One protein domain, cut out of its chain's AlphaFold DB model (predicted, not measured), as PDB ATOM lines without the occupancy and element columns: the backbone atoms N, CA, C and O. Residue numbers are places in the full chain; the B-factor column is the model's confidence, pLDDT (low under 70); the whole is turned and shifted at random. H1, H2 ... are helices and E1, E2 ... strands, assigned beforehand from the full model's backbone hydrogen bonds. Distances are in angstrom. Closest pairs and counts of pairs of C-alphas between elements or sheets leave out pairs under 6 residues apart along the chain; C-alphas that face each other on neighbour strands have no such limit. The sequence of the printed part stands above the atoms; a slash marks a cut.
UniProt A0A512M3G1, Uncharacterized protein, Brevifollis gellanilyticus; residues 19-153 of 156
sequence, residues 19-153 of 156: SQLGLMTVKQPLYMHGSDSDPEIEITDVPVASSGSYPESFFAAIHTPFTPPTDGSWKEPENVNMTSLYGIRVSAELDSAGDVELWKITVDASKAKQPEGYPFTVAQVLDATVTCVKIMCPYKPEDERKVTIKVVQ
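What this domain is: This is residues 19 to 153 of the 156 residues of an uncharacterized protein of Brevifollis gellanilyticus (UniProt A0A512M3G1). A twisted sheet of three strands, E3, E4 and E5, is covered on one face by the helices H1 and H3, and a two-stranded hairpin, E1 and E2, packs on the far side of these helices, so that the helices lie between sheet and hairpin. The short helix H2 sits beside H1 and H3, and residues 70 to 76, in the long link from H1 to H2, stick out from the body. The printed part has 135 residues with three named helices and five named strands, in the order E1 E2 H1 H2 E3 E4 H3 E5. The larger sheet has the order E3, E4, E5 and is mixed, the smaller one is antiparallel, and the class is mixed, helices and strands. The whole is compact, with a radius of gyration of the C-alphas of 16.0 A, while its outline is elongated, with spans of 53, 35 and 23 A.

How they stand to each other: In the larger sheet E4, residues 100 to 108, is the inner strand, with E3, residues 89 to 97, and E5, residues 145 to 152, at the edges. E3 and E4 form a hairpin, antiparallel at 161 degrees, with N 93 and O 104 at 2.9 A. E4 and E5 are parallel at 15 degrees, with N 105 and O 148 at 2.8 A. The sheet is twisted, its C-alphas lying up to 4.4 A off the best plane. H1, residues 56 to 63, and H3, residues 122 to 135, are on the same face of this sheet, an arrangement in two layers, helices on one face of a sheet. H1 has a height over the sheet of 5.6 A and lies over E3, along the strands at 23 degrees on the local plane; the closest C-alphas of the two are those of Glu 56 and Ala 92, 4.9 A apart. H3 has a height of 9.9 A and lies over E4, along the strands at 18 degrees on the local plane. E4, H3 and E5 form a strand-helix-strand unit, two parallel neighbour strands with a helix between them in the chain, and its crossover is right-handed. H3 touches H1 with residues 129 to 133 alone, the C-alphas of Phe 59 and Val 133 being closest at 6.9 A; they run opposite ways at a tilt of 36 degrees, only just steep. H2, residues 82 to 85, touches H3, the closest C-alphas being those of Thr 83 and Thr 129, 6.3 A apart. E1, residues 22 to 30, and E2, residues 42 to 50, form a hairpin, antiparallel at 152 degrees, with N 26 and O 46 at 2.9 A. E1 bends by 54 degrees at residue 27; its closest C-alpha pair with H1 is Gln 28 and Ile 62, and with H3 Lys 27 and Cys 132, each 5.3 A. E1 and E2 are both apart from E3, E4 and E5. Every O i to N i+4 pair is within hydrogen-bond range in H3, 2 of 4 are in H1, and H2 is too short for such a pair.

Where its parts are: E3 is 26.1 A long, E4 25.2 A and E5 22.6 A, from first to last C-alpha. H3 measures 20.0 A and begins with C-alpha 122 at (196.397, 241.999, 156.172). E1 measures 22.4 A and begins with C-alpha 22 at (172.429, 228.560, 171.269); E2 measures 22.8 A. H1 is 12.3 A long and H2 5.0 A. E5 ends with C-alpha 152 at (187.586, 238.861, 148.340).

The domain as a whole: The C-alphas farthest apart, those of Ser 73 and Gly 98, are 54.5 A apart. The printed part, residues 19 to 153, has no cut. The links E1 to E2, H1 to H2 and E4 to H3 are long, with 11, 18 and 13 residues. Residues 70 to 76 stand free. The mean pLDDT of the printed part is 88.4; residues 19 to 21, 34 to 37, 52 to 55 and 75 are under 70.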
ATOM      1  N   SER A  19     163.072 232.768 170.989       60.00
ATOM      2  CA  SER A  19     164.345 232.590 170.292       60.00
ATOM      3  C   SER A  19     165.213 231.659 171.139       60.00
ATOM      4  O   SER A  19     165.445 231.912 172.323       60.00
ATOM      5  N   GLN A  20     165.638 230.532 170.566       60.75
ATOM      6  CA  GLN A  20     166.576 229.641 171.237       60.75
ATOM      7  C   GLN A  20     167.959 230.285 171.173       60.75
ATOM      8  O   GLN A  20     168.537 230.425 170.099       60.75
ATOM      9  N   LEU A  21     168.475 230.703 172.329       69.88
ATOM     10  CA  LEU A  21     169.862 231.128 172.448       69.88
ATOM     11  C   LEU A  21     170.737 229.872 172.464       69.88
ATOM     12  O   LEU A  21     170.745 229.124 173.443       69.88
ATOM     13  N   GLY A  22     171.436 229.620 171.364       73.31
ATOM     14  CA  GLY A  22     172.429 228.560 171.269       73.31
ATOM     15  C   GLY A  22     173.787 229.059 171.744       73.31
ATOM     16  O   GLY A  22     174.203 230.164 171.393       73.31
ATOM     17  N   LEU A  23     174.495 228.238 172.520       83.31
ATOM     18  CA  LEU A  23     175.921 228.425 172.763       83.31
ATOM     19  C   LEU A  23     176.686 227.545 171.775       83.31
ATOM     20  O   LEU A  23     176.460 226.337 171.715       83.31
ATOM     21  N   MET A  24     177.576 228.151 170.999       86.19
ATOM     22  CA  MET A  24     178.451 227.451 170.062       86.19
ATOM     23  C   MET A  24     179.905 227.818 170.341       86.19
ATOM     24  O   MET A  24     180.186 228.871 170.911       86.19
ATOM     25  N   THR A  25     180.827 226.974 169.901       90.75
ATOM     26  CA  THR A  25     182.260 227.271 169.935       90.75
ATOM     27  C   THR A  25     182.735 227.580 168.526       90.75
ATOM     28  O   THR A  25     182.451 226.828 167.593       90.75
ATOM     29  N   VAL A  26     183.433 228.701 168.369       93.56
ATOM     30  CA  VAL A  26     183.894 229.228 167.083       93.56
ATOM     31  C   VAL A  26     185.401 229.406 167.144       93.56
ATOM     32  O   VAL A  26     185.928 229.903 168.136       93.56
ATOM     33  N   LYS A  27     186.098 229.019 166.076       96.44
ATOM     34  CA  LYS A  27     187.533 229.268 165.939       96.44
ATOM     35  C   LYS A  27     187.740 230.725 165.537       96.44
ATOM     36  O   LYS A  27     187.256 231.143 164.485       96.44
ATOM     37  N   GLN A  28     188.445 231.486 166.364       97.56
ATOM     38  CA  GLN A  28     188.813 232.870 166.068       97.56
ATOM     39  C   GLN A  28     190.340 233.033 166.085       97.56
ATOM     40  O   GLN A  28     190.992 232.434 166.940       97.56
ATOM     41  N   PRO A  29     190.914 233.842 165.175       97.25
ATOM     42  CA  PRO A  29     192.320 234.213 165.227       97.25
ATOM     43  C   PRO A  29     192.502 235.377 166.210       97.25
ATOM     44  O   PRO A  29     192.049 236.499 165.960       97.25
ATOM     45  N   LEU A  30     193.137 235.102 167.339       95.19
ATOM     46  CA  LEU A  30     193.351 236.036 168.434       95.19
ATOM     47  C   LEU A  30     194.813 236.478 168.486       95.19
ATOM     48  O   LEU A  30     195.717 235.728 168.125       95.19
ATOM     49  N   TYR A  31     195.042 237.697 168.957       93.00
ATOM     50  CA  TYR A  31     196.378 238.188 169.273       93.00
ATOM     51  C   TYR A  31     196.342 238.979 170.575       93.00
ATOM     52  O   TYR A  31     195.635 239.981 170.686       93.00
ATOM     53  N   MET A  32     197.134 238.537 171.547       86.56
ATOM     54  CA  MET A  32     197.265 239.198 172.840       86.56
ATOM     55  C   MET A  32     198.367 240.258 172.751       86.56
ATOM     56  O   MET A  32     199.553 239.973 172.947       86.56
ATOM     57  N   HIS A  33     197.964 241.485 172.408       76.00
ATOM     58  CA  HIS A  33     198.869 242.624 172.281       76.00
ATOM     59  C   HIS A  33     199.584 242.909 173.612       76.00
ATOM     60  O   HIS A  33     198.942 243.049 174.651       76.00
ATOM     61  N   GLY A  34     200.916 243.006 173.580       66.62
ATOM     62  CA  GLY A  34     201.720 243.317 174.766       66.62
ATOM     63  C   GLY A  34     202.018 242.132 175.690       66.62
ATOM     64  O   GLY A  34     202.425 242.354 176.828       66.62
ATOM     65  N   SER A  35     201.832 240.890 175.230       67.38
ATOM     66  CA  SER A  35     202.465 239.735 175.878       67.38
ATOM     67  C   SER A  35     203.984 239.768 175.651       67.38
ATOM     68  O   SER A  35     204.443 240.183 174.590       67.38
ATOM     69  N   ASP A  36     204.773 239.339 176.644       64.88
ATOM     70  CA  ASP A  36     206.250 239.310 176.576       64.88
ATOM     71  C   ASP A  36     206.803 238.245 175.596       64.88
ATOM     72  O   ASP A  36     208.015 238.050 175.493       64.88
ATOM     73  N   SER A  37     205.925 237.521 174.901       69.12
ATOM     74  CA  SER A  37     206.260 236.523 173.886       69.12
ATOM     75  C   SER A  37     206.358 237.129 172.485       69.12
ATOM     76  O   SER A  37     205.863 238.223 172.217       69.12
ATOM     77  N   ASP A  38     206.973 236.381 171.566       76.31
ATOM     78  CA  ASP A  38     206.964 236.735 170.149       76.31
ATOM     79  C   ASP A  38     205.520 236.901 169.636       76.31
ATOM     80  O   ASP A  38     204.625 236.155 170.046       76.31
ATOM     81  N   PRO A  39     205.262 237.872 168.743       83.69
ATOM     82  CA  PRO A  39     203.921 238.115 168.242       83.69
ATOM     83  C   PRO A  39     203.440 236.941 167.378       83.69
ATOM     84  O   PRO A  39     203.909 236.744 166.256       83.69
ATOM     85  N   GLU A  40     202.440 236.213 167.874       91.62
ATOM     86  CA  GLU A  40     201.784 235.098 167.184       91.62
ATOM     87  C   GLU A  40     200.262 235.308 167.091       91.62
ATOM     88  O   GLU A  40     199.642 235.882 167.986       91.62
ATOM     89  N   ILE A  41     199.654 234.867 165.982       94.31
ATOM     90  CA  ILE A  41     198.194 234.783 165.851       94.31
ATOM     91  C   ILE A  41     197.766 233.388 166.304       94.31
ATOM     92  O   ILE A  41     198.011 232.406 165.604       94.31
ATOM     93  N   GLU A  42     197.072 233.305 167.432       94.88
ATOM     94  CA  GLU A  42     196.571 232.048 167.984       94.88
ATOM     95  C   GLU A  42     195.162 231.743 167.465       94.88
ATOM     96  O   GLU A  42     194.281 232.601 167.481       94.88
ATOM     97  N   ILE A  43     194.908 230.509 167.024       96.38
ATOM     98  CA  ILE A  43     193.554 230.069 166.662       96.38
ATOM     99  C   ILE A  43     192.907 229.405 167.876       96.38
ATOM    100  O   ILE A  43     193.212 228.256 168.203       96.38
ATOM    101  N   THR A  44     191.958 230.104 168.492       95.19
ATOM    102  CA  THR A  44     191.386 229.718 169.789       95.19
ATOM    103  C   THR A  44     189.892 229.435 169.687       95.19
ATOM    104  O   THR A  44     189.174 230.021 168.874       95.19
ATOM    105  N   ASP A  45     189.424 228.504 170.518       94.69
ATOM    106  CA  ASP A  45     188.006 228.219 170.718       94.69
ATOM    107  C   ASP A  45     187.346 229.320 171.549       94.69
ATOM    108  O   ASP A  45     187.619 229.464 172.740       94.69
ATOM    109  N   VAL A  46     186.446 230.078 170.927       93.12
ATOM    110  CA  VAL A  46     185.706 231.162 171.574       93.12
ATOM    111  C   VAL A  46     184.230 230.780 171.698       93.12
ATOM    112  O   VAL A  46     183.597 230.456 170.687       93.12
ATOM    113  N   PRO A  47     183.650 230.790 172.915       90.56
ATOM    114  CA  PRO A  47     182.225 230.561 173.096       90.56
ATOM    115  C   PRO A  47     181.436 231.776 172.604       90.56
ATOM    116  O   PRO A  47     181.657 232.903 173.046       90.56
ATOM    117  N   VAL A  48     180.484 231.543 171.708       87.44
ATOM    118  CA  VAL A  48     179.620 232.575 171.137       87.44
ATOM    119  C   VAL A  48     178.168 232.196 171.384       87.44
ATOM    120  O   VAL A  48     177.728 231.091 171.066       87.44
ATOM    121  N   ALA A  49     177.416 233.129 171.960       83.81
ATOM    122  CA  ALA A  49     175.971 233.019 172.054       83.81
ATOM    123  C   ALA A  49     175.354 233.539 170.752       83.81
ATOM    124  O   ALA A  49     175.630 234.666 170.342       83.81
ATOM    125  N   SER A  50     174.512 232.737 170.107       77.06
ATOM    126  CA  SER A  50     173.780 233.163 168.918       77.06
ATOM    127  C   SER A  50     172.321 232.759 168.993       77.06
ATOM    128  O   SER A  50     171.979 231.668 169.442       77.06
ATOM    129  N   SER A  51     171.462 233.656 168.527       71.38
ATOM    130  CA  SER A  51     170.040 233.408 168.298       71.38
ATOM    131  C   SER A  51     169.738 232.965 166.861       71.38
ATOM    132  O   SER A  51     168.572 232.773 166.521       71.38
ATOM    133  N   GLY A  52     170.758 232.866 166.001       65.69
ATOM    134  CA  GLY A  52     170.591 232.600 164.577       65.69
ATOM    135  C   GLY A  52     170.831 231.144 164.172       65.69
ATOM    136  O   GLY A  52     171.393 230.337 164.912       65.69
ATOM    137  N   SER A  53     170.407 230.827 162.949       64.06
ATOM    138  CA  SER A  53     170.535 229.512 162.320       64.06
ATOM    139  C   SER A  53     171.989 229.158 162.002       64.06
ATOM    140  O   SER A  53     172.815 230.024 161.690       64.06
ATOM    141  N   TYR A  54     172.294 227.865 162.058       66.75
ATOM    142  CA  TYR A  54     173.474 227.287 161.425       66.75
ATOM    143  C   TYR A  54     173.179 227.090 159.927       66.75
ATOM    144  O   TYR A  54     172.089 226.598 159.629       66.75
ATOM    145  N   PRO A  55     174.106 227.377 158.992       69.38
ATOM    146  CA  PRO A  55     175.519 227.732 159.175       69.38
ATOM    147  C   PRO A  55     175.835 229.242 159.180       69.38
ATOM    148  O   PRO A  55     176.973 229.616 159.468       69.38
ATOM    149  N   GLU A  56     174.880 230.122 158.874       75.75
ATOM    150  CA  GLU A  56     175.129 231.557 158.653       75.75
ATOM    151  C   GLU A  56     175.746 232.219 159.888       75.75
ATOM    152  O   GLU A  56     176.771 232.902 159.816       75.75
ATOM    153  N   SER A  57     175.148 231.948 161.046       78.88
ATOM    154  CA  SER A  57     175.561 232.522 162.329       78.88
ATOM    155  C   SER A  57     176.898 231.970 162.813       78.88
ATOM    156  O   SER A  57     177.624 232.646 163.537       78.88
ATOM    157  N   PHE A  58     177.222 230.744 162.399       86.38
ATOM    158  CA  PHE A  58     178.420 230.029 162.821       86.38
ATOM    159  C   PHE A  58     179.676 230.624 162.186       86.38
ATOM    160  O   PHE A  58     180.630 230.946 162.886       86.38
ATOM    161  N   PHE A  59     179.660 230.854 160.871       91.50
ATOM    162  CA  PHE A  59     180.797 231.474 160.185       91.50
ATOM    163  C   PHE A  59     180.863 232.983 160.408       91.50
ATOM    164  O   PHE A  59     181.956 233.536 160.529       91.50
ATOM    165  N   ALA A  60     179.714 233.659 160.536       91.19
ATOM    166  CA  ALA A  60     179.692 235.073 160.891       91.19
ATOM    167  C   ALA A  60     180.344 235.338 162.258       91.19
ATOM    168  O   ALA A  60     180.992 236.365 162.440       91.19
ATOM    169  N   ALA A  61     180.276 234.396 163.195       93.38
ATOM    170  CA  ALA A  61     180.911 234.557 164.494       93.38
ATOM    171  C   ALA A  61     182.452 234.654 164.440       93.38
ATOM    172  O   ALA A  61     183.054 235.202 165.360       93.38
ATOM    173  N   ILE A  62     183.116 234.209 163.361       96.00
ATOM    174  CA  ILE A  62     184.588 234.288 163.218       96.00
ATOM    175  C   ILE A  62     185.086 235.739 163.294       96.00
ATOM    176  O   ILE A  62     186.168 235.999 163.813       96.00
ATOM    177  N   HIS A  63     184.288 236.698 162.816       95.69
ATOM    178  CA  HIS A  63     184.646 238.120 162.795       95.69
ATOM    179  C   HIS A  63     183.933 238.954 163.870       95.69
ATOM    180  O   HIS A  63     183.949 240.184 163.809       95.69
ATOM    181  N   THR A  64     183.300 238.313 164.855       94.25
ATOM    182  CA  THR A  64     182.721 239.014 166.006       94.25
ATOM    183  C   THR A  64     183.833 239.456 166.963       94.25
ATOM    184  O   THR A  64     184.690 238.631 167.287       94.25
ATOM    185  N   PRO A  65     183.838 240.718 167.432       94.81
ATOM    186  CA  PRO A  65     184.795 241.174 168.435       94.81
ATOM    187  C   PRO A  65     184.819 240.259 169.661       94.81
ATOM    188  O   PRO A  65     183.767 239.802 170.111       94.81
ATOM    189  N   PHE A  66     186.006 240.020 170.207       93.25
ATOM    190  CA  PHE A  66     186.183 239.198 171.397       93.25
ATOM    191  C   PHE A  66     187.121 239.883 172.378       93.25
ATOM    192  O   PHE A  66     188.236 240.248 172.019       93.25
ATOM    193  N   THR A  67     186.664 240.027 173.617       91.69
ATOM    194  CA  THR A  67     187.456 240.539 174.736       91.69
ATOM    195  C   THR A  67     187.522 239.443 175.796       91.69
ATOM    196  O   THR A  67     186.483 239.110 176.376       91.69
ATOM    197  N   PRO A  68     188.706 238.846 176.028       86.94
ATOM    198  CA  PRO A  68     188.886 237.815 177.036       86.94
ATOM    199  C   PRO A  68     188.439 238.276 178.429       86.94
ATOM    200  O   PRO A  68     188.628 239.444 178.785       86.94
ATOM    201  N   PRO A  69     187.880 237.371 179.252       84.12
ATOM    202  CA  PRO A  69     187.660 237.660 180.660       84.12
ATOM    203  C   PRO A  69     189.004 237.929 181.351       84.12
ATOM    204  O   PRO A  69     189.989 237.236 181.107       84.12
ATOM    205  N   THR A  70     189.031 238.934 182.221       79.88
ATOM    206  CA  THR A  70     190.219 239.358 182.976       79.88
ATOM    207  C   THR A  70     190.003 239.141 184.470       79.88
ATOM    208  O   THR A  70     188.886 239.264 184.971       79.88
ATOM    209  N   ASP A  71     191.081 238.846 185.190       78.62
ATOM    210  CA  ASP A  71     191.136 238.811 186.656       78.62
ATOM    211  C   ASP A  71     191.386 240.201 187.279       78.62
ATOM    212  O   ASP A  71     191.557 240.329 188.490       78.62
ATOM    213  N   GLY A  72     191.396 241.252 186.450       74.12
ATOM    214  CA  GLY A  72     191.683 242.632 186.841       74.12
ATOM    215  C   GLY A  72     193.145 243.045 186.650       74.12
ATOM    216  O   GLY A  72     193.463 244.217 186.845       74.12
ATOM    217  N   SER A  73     194.032 242.132 186.236       76.00
ATOM    218  CA  SER A  73     195.423 242.461 185.875       76.00
ATOM    219  C   SER A  73     195.528 243.226 184.551       76.00
ATOM    220  O   SER A  73     196.432 244.046 184.364       76.00
ATOM    221  N   TRP A  74     194.575 243.004 183.645       74.31
ATOM    222  CA  TRP A  74     194.511 243.704 182.369       74.31
ATOM    223  C   TRP A  74     193.861 245.079 182.536       74.31
ATOM    224  O   TRP A  74     192.661 245.187 182.795       74.31
ATOM    225  N   LYS A  75     194.675 246.130 182.397       68.62
ATOM    226  CA  LYS A  75     194.264 247.520 182.646       68.62
ATOM    227  C   LYS A  75     193.216 248.042 181.663       68.62
ATOM    228  O   LYS A  75     192.350 248.808 182.071       68.62
ATOM    229  N   GLU A  76     193.295 247.634 180.399       74.69
ATOM    230  CA  GLU A  76     192.419 248.112 179.326       74.69
ATOM    231  C   GLU A  76     191.975 246.922 178.462       74.69
ATOM    232  O   GLU A  76     192.608 246.624 177.452       74.69
ATOM    233  N   PRO A  77     190.924 246.187 178.878       80.50
ATOM    234  CA  PRO A  77     190.399 245.072 178.104       80.50
ATOM    235  C   PRO A  77     189.884 245.565 176.757       80.50
ATOM    236  O   PRO A  77     188.965 246.384 176.691       80.50
ATOM    237  N   GLU A  78     190.461 245.043 175.685       88.31
ATOM    238  CA  GLU A  78     190.095 245.414 174.325       88.31
ATOM    239  C   GLU A  78     189.748 244.192 173.478       88.31
ATOM    240  O   GLU A  78     189.754 243.043 173.927       88.31
ATOM    241  N   ASN A  79     189.334 244.451 172.248       92.88
ATOM    242  CA  ASN A  79     189.061 243.403 171.287       92.88
ATOM    243  C   ASN A  79     190.380 242.789 170.805       92.88
ATOM    244  O   ASN A  79     191.208 243.510 170.263       92.88
ATOM    245  N   VAL A  80     190.537 241.473 170.932       93.69
ATOM    246  CA  VAL A  80     191.750 240.738 170.522       93.69
ATOM    247  C   VAL A  80     191.539 239.888 169.271       93.69
ATOM    248  O   VAL A  80     192.470 239.242 168.798       93.69
ATOM    249  N   ASN A  81     190.322 239.860 168.714       96.50
ATOM    250  CA  ASN A  81     190.050 239.116 167.486       96.50
ATOM    251  C   ASN A  81     190.578 239.877 166.266       96.50
ATOM    252  O   ASN A  81     189.985 240.862 165.806       96.50
ATOM    253  N   MET A  82     191.642 239.344 165.675       97.06
ATOM    254  CA  MET A  82     192.346 239.924 164.538       97.06
ATOM    255  C   MET A  82     191.459 240.091 163.305       97.06
ATOM    256  O   MET A  82     191.554 241.113 162.627       97.06
ATOM    257  N   THR A  83     190.539 239.156 163.046       97.44
ATOM    258  CA  THR A  83     189.591 239.251 161.918       97.44
ATOM    259  C   THR A  83     188.771 240.535 162.011       97.44
ATOM    260  O   THR A  83     188.664 241.305 161.056       97.44
ATOM    261  N   SER A  84     188.217 240.777 163.199       97.06
ATOM    262  CA  SER A  84     187.358 241.925 163.471       97.06
ATOM    263  C   SER A  84     188.140 243.244 163.496       97.06
ATOM    264  O   SER A  84     187.696 244.222 162.895       97.06
ATOM    265  N   LEU A  85     189.335 243.254 164.104       96.62
ATOM    266  CA  LEU A  85     190.223 244.419 164.178       96.62
ATOM    267  C   LEU A  85     190.677 244.884 162.794       96.62
ATOM    268  O   LEU A  85     190.722 246.081 162.520       96.62
ATOM    269  N   TYR A  86     190.970 243.935 161.905       97.31
ATOM    270  CA  TYR A  86     191.429 244.229 160.551       97.31
ATOM    271  C   TYR A  86     190.276 244.566 159.614       97.31
ATOM    272  O   TYR A  86     190.529 244.906 158.466       97.31
ATOM    273  N   GLY A  87     189.017 244.492 160.061       96.88
ATOM    274  CA  GLY A  87     187.847 244.783 159.234       96.88
ATOM    275  C   GLY A  87     187.541 243.708 158.186       96.88
ATOM    276  O   GLY A  87     186.892 244.011 157.181       96.88
ATOM    277  N   ILE A  88     187.998 242.472 158.407       98.00
ATOM    278  CA  ILE A  88     187.661 241.308 157.581       98.00
ATOM    279  C   ILE A  88     186.291 240.791 158.022       98.00
ATOM    280  O   ILE A  88     185.971 240.757 159.210       98.00
ATOM    281  N   ARG A  89     185.454 240.395 157.064       97.25
ATOM    282  CA  ARG A  89     184.131 239.826 157.338       97.25
ATOM    283  C   ARG A  89     184.039 238.408 156.821       97.25
ATOM    284  O   ARG A  89     184.603 238.089 155.780       97.25
ATOM    285  N   VAL A  90     183.285 237.579 157.529       96.25
ATOM    286  CA  VAL A  90     182.969 236.222 157.087       96.25
ATOM    287  C   VAL A  90     181.457 236.077 157.020       96.25
ATOM    288  O   VAL A  90     180.754 236.437 157.961       96.25
ATOM    289  N   SER A  91     180.955 235.565 155.905       93.69
ATOM    290  CA  SER A  91     179.553 235.190 155.741       93.69
ATOM    291  C   SER A  91     179.453 233.800 155.136       93.69
ATOM    292  O   SER A  91     180.366 233.341 154.450       93.69
ATOM    293  N   ALA A  92     178.341 233.128 155.389       91.69
ATOM    294  CA  ALA A  92     178.006 231.876 154.740       91.69
ATOM    295  C   ALA A  92     176.580 231.954 154.214       91.69
ATOM    296  O   ALA A  92     175.719 232.567 154.840       91.69
ATOM    297  N   GLU A  93     176.362 231.333 153.067       89.94
ATOM    298  CA  GLU A  93     175.051 231.104 152.480       89.94
ATOM    299  C   GLU A  93     174.882 229.597 152.295       89.94
ATOM    300  O   GLU A  93     175.785 228.922 151.778       89.94
ATOM    301  N   LEU A  94     173.738 229.079 152.734       87.56
ATOM    302  CA  LEU A  94     173.316 227.716 152.459       87.56
ATOM    303  C   LEU A  94     172.448 227.704 151.199       87.56
ATOM    304  O   LEU A  94     171.469 228.437 151.092       87.56
ATOM    305  N   ASP A  95     172.819 226.853 150.256       87.62
ATOM    306  CA  ASP A  95     172.072 226.562 149.038       87.62
ATOM    307  C   ASP A  95     171.951 225.033 148.900       87.62
ATOM    308  O   ASP A  95     172.566 224.283 149.666       87.62
ATOM    309  N   SER A  96     171.163 224.542 147.951       86.38
ATOM    310  CA  SER A  96     171.017 223.104 147.712       86.38
ATOM    311  C   SER A  96     170.912 222.773 146.227       86.38
ATOM    312  O   SER A  96     170.363 223.525 145.423       86.38
ATOM    313  N   ALA A  97     171.460 221.619 145.847       85.00
ATOM    314  CA  ALA A  97     171.309 221.048 144.513       85.00
ATOM    315  C   ALA A  97     170.840 219.596 144.638       85.00
ATOM    316  O   ALA A  97     171.646 218.678 144.782       85.00
ATOM    317  N   GLY A  98     169.519 219.397 144.606       86.62
ATOM    318  CA  GLY A  98     168.919 218.115 144.980       86.62
ATOM    319  C   GLY A  98     169.127 217.852 146.472       86.62
ATOM    320  O   GLY A  98     168.823 218.723 147.285       86.62
ATOM    321  N   ASP A  99     169.686 216.689 146.804       86.31
ATOM    322  CA  ASP A  99     169.988 216.283 148.185       86.31
ATOM    323  C   ASP A  99     171.367 216.767 148.679       86.31
ATOM    324  O   ASP A  99     171.728 216.542 149.832       86.31
ATOM    325  N   VAL A 100     172.140 217.452 147.826       86.25
ATOM    326  CA  VAL A 100     173.477 217.958 148.168       86.25
ATOM    327  C   VAL A 100     173.379 219.360 148.764       86.25
ATOM    328  O   VAL A 100     172.893 220.292 148.112       86.25
ATOM    329  N   GLU A 101     173.914 219.546 149.971       87.19
ATOM    330  CA  GLU A 101     174.059 220.870 150.583       87.19
ATOM    331  C   GLU A 101     175.216 221.646 149.935       87.19
ATOM    332  O   GLU A 101     176.353 221.176 149.867       87.19
ATOM    333  N   LEU A 102     174.962 222.878 149.500       88.50
ATOM    334  CA  LEU A 102     175.964 223.763 148.915       88.50
ATOM    335  C   LEU A 102     176.272 224.899 149.888       88.50
ATOM    336  O   LEU A 102     175.466 225.804 150.086       88.50
ATOM    337  N   TRP A 103     177.454 224.880 150.492       90.50
ATOM    338  CA  TRP A 103     177.893 225.947 151.391       90.50
ATOM    339  C   TRP A 103     178.753 226.940 150.627       90.50
ATOM    340  O   TRP A 103     179.836 226.597 150.148       90.50
ATOM    341  N   LYS A 104     178.292 228.185 150.531       92.75
ATOM    342  CA  LYS A 104     179.046 229.285 149.928       92.75
ATOM    343  C   LYS A 104     179.542 230.195 151.040       92.75
ATOM    344  O   LYS A 104     178.795 231.015 151.561       92.75
ATOM    345  N   ILE A 105     180.806 230.042 151.411       94.69
ATOM    346  CA  ILE A 105     181.438 230.836 152.465       94.69
ATOM    347  C   ILE A 105     182.243 231.948 151.803       94.69
ATOM    348  O   ILE A 105     183.079 231.684 150.941       94.69
ATOM    349  N   THR A 106     182.004 233.193 152.197       96.62
ATOM    350  CA  THR A 106     182.740 234.359 151.706       96.62
ATOM    351  C   THR A 106     183.575 234.954 152.830       96.62
ATOM    352  O   THR A 106     183.039 235.341 153.863       96.62
ATOM    353  N   VAL A 107     184.884 235.064 152.606       97.62
ATOM    354  CA  VAL A 107     185.810 235.833 153.444       97.62
ATOM    355  C   VAL A 107     186.116 237.138 152.712       97.62
ATOM    356  O   VAL A 107     186.819 237.146 151.700       97.62
ATOM    357  N   ASP A 108     185.532 238.237 153.181       97.62
ATOM    358  CA  ASP A 108     185.621 239.558 152.567       97.62
ATOM    359  C   ASP A 108     186.647 240.445 153.282       97.62
ATOM    360  O   ASP A 108     186.398 240.960 154.373       97.62
ATOM    361  N   ALA A 109     187.795 240.647 152.634       97.25
ATOM    362  CA  ALA A 109     188.854 241.550 153.066       97.25
ATOM    363  C   ALA A 109     188.875 242.868 152.267       97.25
ATOM    364  O   ALA A 109     189.843 243.617 152.343       97.25
ATOM    365  N   SER A 110     187.819 243.208 151.516       96.94
ATOM    366  CA  SER A 110     187.772 244.417 150.670       96.94
ATOM    367  C   SER A 110     187.958 245.730 151.437       96.94
ATOM    368  O   SER A 110     188.401 246.728 150.862       96.94
ATOM    369  N   LYS A 111     187.614 245.734 152.729       95.50
ATOM    370  CA  LYS A 111     187.782 246.860 153.660       95.50
ATOM    371  C   LYS A 111     188.957 246.670 154.615       95.50
ATOM    372  O   LYS A 111     189.116 247.490 155.518       95.50
ATOM    373  N   ALA A 112     189.739 245.608 154.433       96.88
ATOM    374  CA  ALA A 112     190.723 245.221 155.415       96.88
ATOM    375  C   ALA A 112     191.894 246.202 155.469       96.88
ATOM    376  O   ALA A 112     192.409 246.629 154.432       96.88
ATOM    377  N   LYS A 113     192.301 246.567 156.683       96.56
ATOM    378  CA  LYS A 113     193.408 247.494 156.940       96.56
ATOM    379  C   LYS A 113     194.177 247.031 158.162       96.56
ATOM    380  O   LYS A 113     193.568 246.605 159.135       96.56
ATOM    381  N   GLN A 114     195.499 247.147 158.103       95.69
ATOM    382  CA  GLN A 114     196.351 246.939 159.267       95.69
ATOM    383  C   GLN A 114     196.157 248.118 160.231       95.69
ATOM    384  O   GLN A 114     196.394 249.259 159.818       95.69
ATOM    385  N   PRO A 115     195.705 247.882 161.476       93.50
ATOM    386  CA  PRO A 115     195.641 248.926 162.487       93.50
ATOM    387  C   PRO A 115     197.047 249.405 162.871       93.50
ATOM    388  O   PRO A 115     198.025 248.660 162.769       93.50
ATOM    389  N   GLU A 116     197.152 250.654 163.322       90.69
ATOM    390  CA  GLU A 116     198.419 251.222 163.790       90.69
ATOM    391  C   GLU A 116     198.967 250.426 164.985       90.69
ATOM    392  O   GLU A 116     198.214 250.010 165.861       90.69
ATOM    393  N   GLY A 117     200.280 250.179 165.002       88.38
ATOM    394  CA  GLY A 117     200.945 249.455 166.089       88.38
ATOM    395  C   GLY A 117     200.775 247.930 166.074       88.38
ATOM    396  O   GLY A 117     201.380 247.254 166.902       88.38
ATOM    397  N   TYR A 118     200.014 247.354 165.137       91.81
ATOM    398  CA  TYR A 118     199.881 245.897 165.028       91.81
ATOM    399  C   TYR A 118     200.984 245.277 164.154       91.81
ATOM    400  O   TYR A 118     201.299 245.830 163.098       91.81
ATOM    401  N   PRO A 119     201.536 244.105 164.528       93.38
ATOM    402  CA  PRO A 119     202.708 243.536 163.859       93.38
ATOM    403  C   PRO A 119     202.385 242.710 162.603       93.38
ATOM    404  O   PRO A 119     203.299 242.336 161.872       93.38
ATOM    405  N   PHE A 120     201.109 242.413 162.335       95.31
ATOM    406  CA  PHE A 120     200.708 241.506 161.256       95.31
ATOM    407  C   PHE A 120     200.238 242.247 160.006       95.31
ATOM    408  O   PHE A 120     199.595 243.289 160.050       95.31
ATOM    409  N   THR A 121     200.515 241.666 158.848       96.12
ATOM    410  CA  THR A 121     199.969 242.148 157.578       96.12
ATOM    411  C   THR A 121     198.519 241.697 157.404       96.12
ATOM    412  O   THR A 121     198.102 240.658 157.920       96.12
ATOM    413  N   VAL A 122     197.753 242.421 156.579       96.75
ATOM    414  CA  VAL A 122     196.397 241.999 156.172       96.75
ATOM    415  C   VAL A 122     196.399 240.581 155.585       96.75
ATOM    416  O   VAL A 122     195.470 239.820 155.832       96.75
ATOM    417  N   ALA A 123     197.450 240.204 154.849       96.38
ATOM    418  CA  ALA A 123     197.576 238.876 154.255       96.38
ATOM    419  C   ALA A 123     197.691 237.765 155.312       96.38
ATOM    420  O   ALA A 123     197.023 236.743 155.184       96.38
ATOM    421  N   GLN A 124     198.480 237.979 156.371       96.81
ATOM    422  CA  GLN A 124     198.619 237.014 157.471       96.81
ATOM    423  C   GLN A 124     197.302 236.829 158.229       96.81
ATOM    424  O   GLN A 124     196.885 235.703 158.484       96.81
ATOM    425  N   VAL A 125     196.607 237.928 158.536       97.56
ATOM    426  CA  VAL A 125     195.312 237.852 159.229       97.56
ATOM    427  C   VAL A 125     194.247 237.199 158.348       97.56
ATOM    428  O   VAL A 125     193.435 236.409 158.832       97.56
ATOM    429  N   LEU A 126     194.260 237.476 157.041       97.69
ATOM    430  CA  LEU A 126     193.364 236.836 156.083       97.69
ATOM    431  C   LEU A 126     193.601 235.324 156.001       97.69
ATOM    432  O   LEU A 126     192.637 234.561 156.014       97.69
ATOM    433  N   ASP A 127     194.857 234.886 155.960       97.62
ATOM    434  CA  ASP A 127     195.198 233.461 155.948       97.62
ATOM    435  C   ASP A 127     194.766 232.755 157.244       97.62
ATOM    436  O   ASP A 127     194.123 231.700 157.200       97.62
ATOM    437  N   ALA A 128     194.986 233.386 158.403       97.88
ATOM    438  CA  ALA A 128     194.497 232.888 159.689       97.88
ATOM    439  C   ALA A 128     192.956 232.800 159.729       97.88
ATOM    440  O   ALA A 128     192.393 231.804 160.191       97.88
ATOM    441  N   THR A 129     192.259 233.794 159.168       97.88
ATOM    442  CA  THR A 129     190.788 233.802 159.052       97.88
ATOM    443  C   THR A 129     190.292 232.646 158.176       97.88
ATOM    444  O   THR A 129     189.371 231.921 158.551       97.88
ATOM    445  N   VAL A 130     190.917 232.431 157.013       97.06
ATOM    446  CA  VAL A 130     190.591 231.309 156.114       97.06
ATOM    447  C   VAL A 130     190.880 229.967 156.788       97.06
ATOM    448  O   VAL A 130     190.122 229.013 156.611       97.06
ATOM    449  N   THR A 131     191.942 229.885 157.587       97.06
ATOM    450  CA  THR A 131     192.267 228.688 158.369       97.06
ATOM    451  C   THR A 131     191.183 228.383 159.402       97.06
ATOM    452  O   THR A 131     190.739 227.239 159.479       97.06
ATOM    453  N   CYS A 132     190.658 229.392 160.105       96.69
ATOM    454  CA  CYS A 132     189.513 229.222 161.007       96.69
ATOM    455  C   CYS A 132     188.287 228.660 160.271       96.69
ATOM    456  O   CYS A 132     187.700 227.677 160.722       96.69
ATOM    457  N   VAL A 133     187.953 229.210 159.094       95.38
ATOM    458  CA  VAL A 133     186.854 228.704 158.250       95.38
ATOM    459  C   VAL A 133     187.056 227.230 157.898       95.38
ATOM    460  O   VAL A 133     186.127 226.439 158.042       95.38
ATOM    461  N   LYS A 134     188.260 226.848 157.458       93.75
ATOM    462  CA  LYS A 134     188.579 225.462 157.082       93.75
ATOM    463  C   LYS A 134     188.447 224.501 158.261       93.75
ATOM    464  O   LYS A 134     187.837 223.451 158.100       93.75
ATOM    465  N   ILE A 135     188.969 224.863 159.435       93.56
ATOM    466  CA  ILE A 135     188.864 224.040 160.653       93.56
ATOM    467  C   ILE A 135     187.395 223.859 161.058       93.56
ATOM    468  O   ILE A 135     186.992 222.786 161.498       93.56
ATOM    469  N   MET A 136     186.582 224.899 160.882       90.94
ATOM    470  CA  MET A 136     185.155 224.886 161.198       90.94
ATOM    471  C   MET A 136     184.283 224.173 160.152       90.94
ATOM    472  O   MET A 136     183.092 223.982 160.389       90.94
ATOM    473  N   CYS A 137     184.842 223.763 159.010       88.81
ATOM    474  CA  CYS A 137     184.142 222.977 157.995       88.81
ATOM    475  C   CYS A 137     184.447 221.482 158.191       88.81
ATOM    476  O   CYS A 137     185.459 221.006 157.672       88.81
ATOM    477  N   PRO A 138     183.602 220.708 158.903       78.94
ATOM    478  CA  PRO A 138     183.808 219.270 159.006       78.94
ATOM    479  C   PRO A 138     183.755 218.639 157.613       78.94
ATOM    480  O   PRO A 138     182.889 218.982 156.802       78.94
ATOM    481  N   TYR A 139     184.677 217.713 157.347       79.81
ATOM    482  CA  TYR A 139     184.676 216.967 156.097       79.81
ATOM    483  C   TYR A 139     183.362 216.198 155.950       79.81
ATOM    484  O   TYR A 139     182.934 215.493 156.866       79.81
ATOM    485  N   LYS A 140     182.754 216.329 154.777       84.38
ATOM    486  CA  LYS A 140     181.649 215.499 154.320       84.38
ATOM    487  C   LYS A 140     181.924 215.066 152.878       84.38
ATOM    488  O   LYS A 140     182.569 215.828 152.153       84.38
ATOM    489  N   PRO A 141     181.465 213.874 152.473       86.44
ATOM    490  CA  PRO A 141     181.505 213.445 151.079       86.44
ATOM    491  C   PRO A 141     180.852 214.475 150.139       86.44
ATOM    492  O   PRO A 141     179.896 215.153 150.524       86.44
ATOM    493  N   GLU A 142     181.366 214.621 148.913       84.88
ATOM    494  CA  GLU A 142     180.882 215.643 147.962       84.88
ATOM    495  C   GLU A 142     179.438 215.408 147.490       84.88
ATOM    496  O   GLU A 142     178.768 216.351 147.071       84.88
ATOM    497  N   ASP A 143     178.966 214.166 147.571       86.12
ATOM    498  CA  ASP A 143     177.586 213.749 147.326       86.12
ATOM    499  C   ASP A 143     176.632 214.106 148.478       86.12
ATOM    500  O   ASP A 143     175.422 214.076 148.290       86.12
ATOM    501  N   GLU A 144     177.156 214.511 149.637       83.06
ATOM    502  CA  GLU A 144     176.361 215.046 150.750       83.06
ATOM    503  C   GLU A 144     176.493 216.567 150.874       83.06
ATOM    504  O   GLU A 144     175.512 217.271 151.131       83.06
ATOM    505  N   ARG A 145     177.713 217.102 150.727       87.44
ATOM    506  CA  ARG A 145     177.970 218.535 150.888       87.44
ATOM    507  C   ARG A 145     179.149 219.016 150.060       87.44
ATOM    508  O   ARG A 145     180.266 218.516 150.172       87.44
ATOM    509  N   LYS A 146     178.934 220.115 149.344       88.62
ATOM    510  CA  LYS A 146     179.977 220.843 148.624       88.62
ATOM    511  C   LYS A 146     180.232 222.196 149.275       88.62
ATOM    512  O   LYS A 146     179.335 223.032 149.363       88.62
ATOM    513  N   VAL A 147     181.474 222.439 149.687       90.12
ATOM    514  CA  VAL A 147     181.893 223.706 150.305       90.12
ATOM    515  C   VAL A 147     182.704 224.528 149.307       90.12
ATOM    516  O   VAL A 147     183.697 224.061 148.760       90.12
ATOM    517  N   THR A 148     182.292 225.773 149.081       91.81
ATOM    518  CA  THR A 148     183.024 226.756 148.276       91.81
ATOM    519  C   THR A 148     183.441 227.917 149.166       91.81
ATOM    520  O   THR A 148     182.587 228.610 149.711       91.81
ATOM    521  N   ILE A 149     184.749 228.152 149.287       93.62
ATOM    522  CA  ILE A 149     185.302 229.294 150.025       93.62
ATOM    523  C   ILE A 149     185.752 230.347 149.012       93.62
ATOM    524  O   ILE A 149     186.705 230.139 148.261       93.62
ATOM    525  N   LYS A 150     185.064 231.486 148.988       95.94
ATOM    526  CA  LYS A 150     185.400 232.649 148.169       95.94
ATOM    527  C   LYS A 150     186.150 233.667 149.018       95.94
ATOM    528  O   LYS A 150     185.647 234.104 150.047       95.94
ATOM    529  N   VAL A 151     187.316 234.102 148.551       96.12
ATOM    530  CA  VAL A 151     188.102 235.155 149.207       96.12
ATOM    531  C   VAL A 151     188.041 236.430 148.371       96.12
ATOM    532  O   VAL A 151     188.419 236.422 147.198       96.12
ATOM    533  N   VAL A 152     187.562 237.528 148.958       95.88
ATOM    534  CA  VAL A 152     187.586 238.861 148.340       95.88
ATOM    535  C   VAL A 152     188.798 239.612 148.875       95.88
ATOM    536  O   VAL A 152     188.887 239.886 150.067       95.88
ATOM    537  N   GLN A 153     189.738 239.924 147.988       92.56
ATOM    538  CA  GLN A 153     191.000 240.574 148.341       92.56
ATOM    539  C   GLN A 153     190.806 242.064 148.700       92.56
ATOM    540  O   GLN A 153     189.871 242.696 148.191       92.56
TER     541      GLN A 153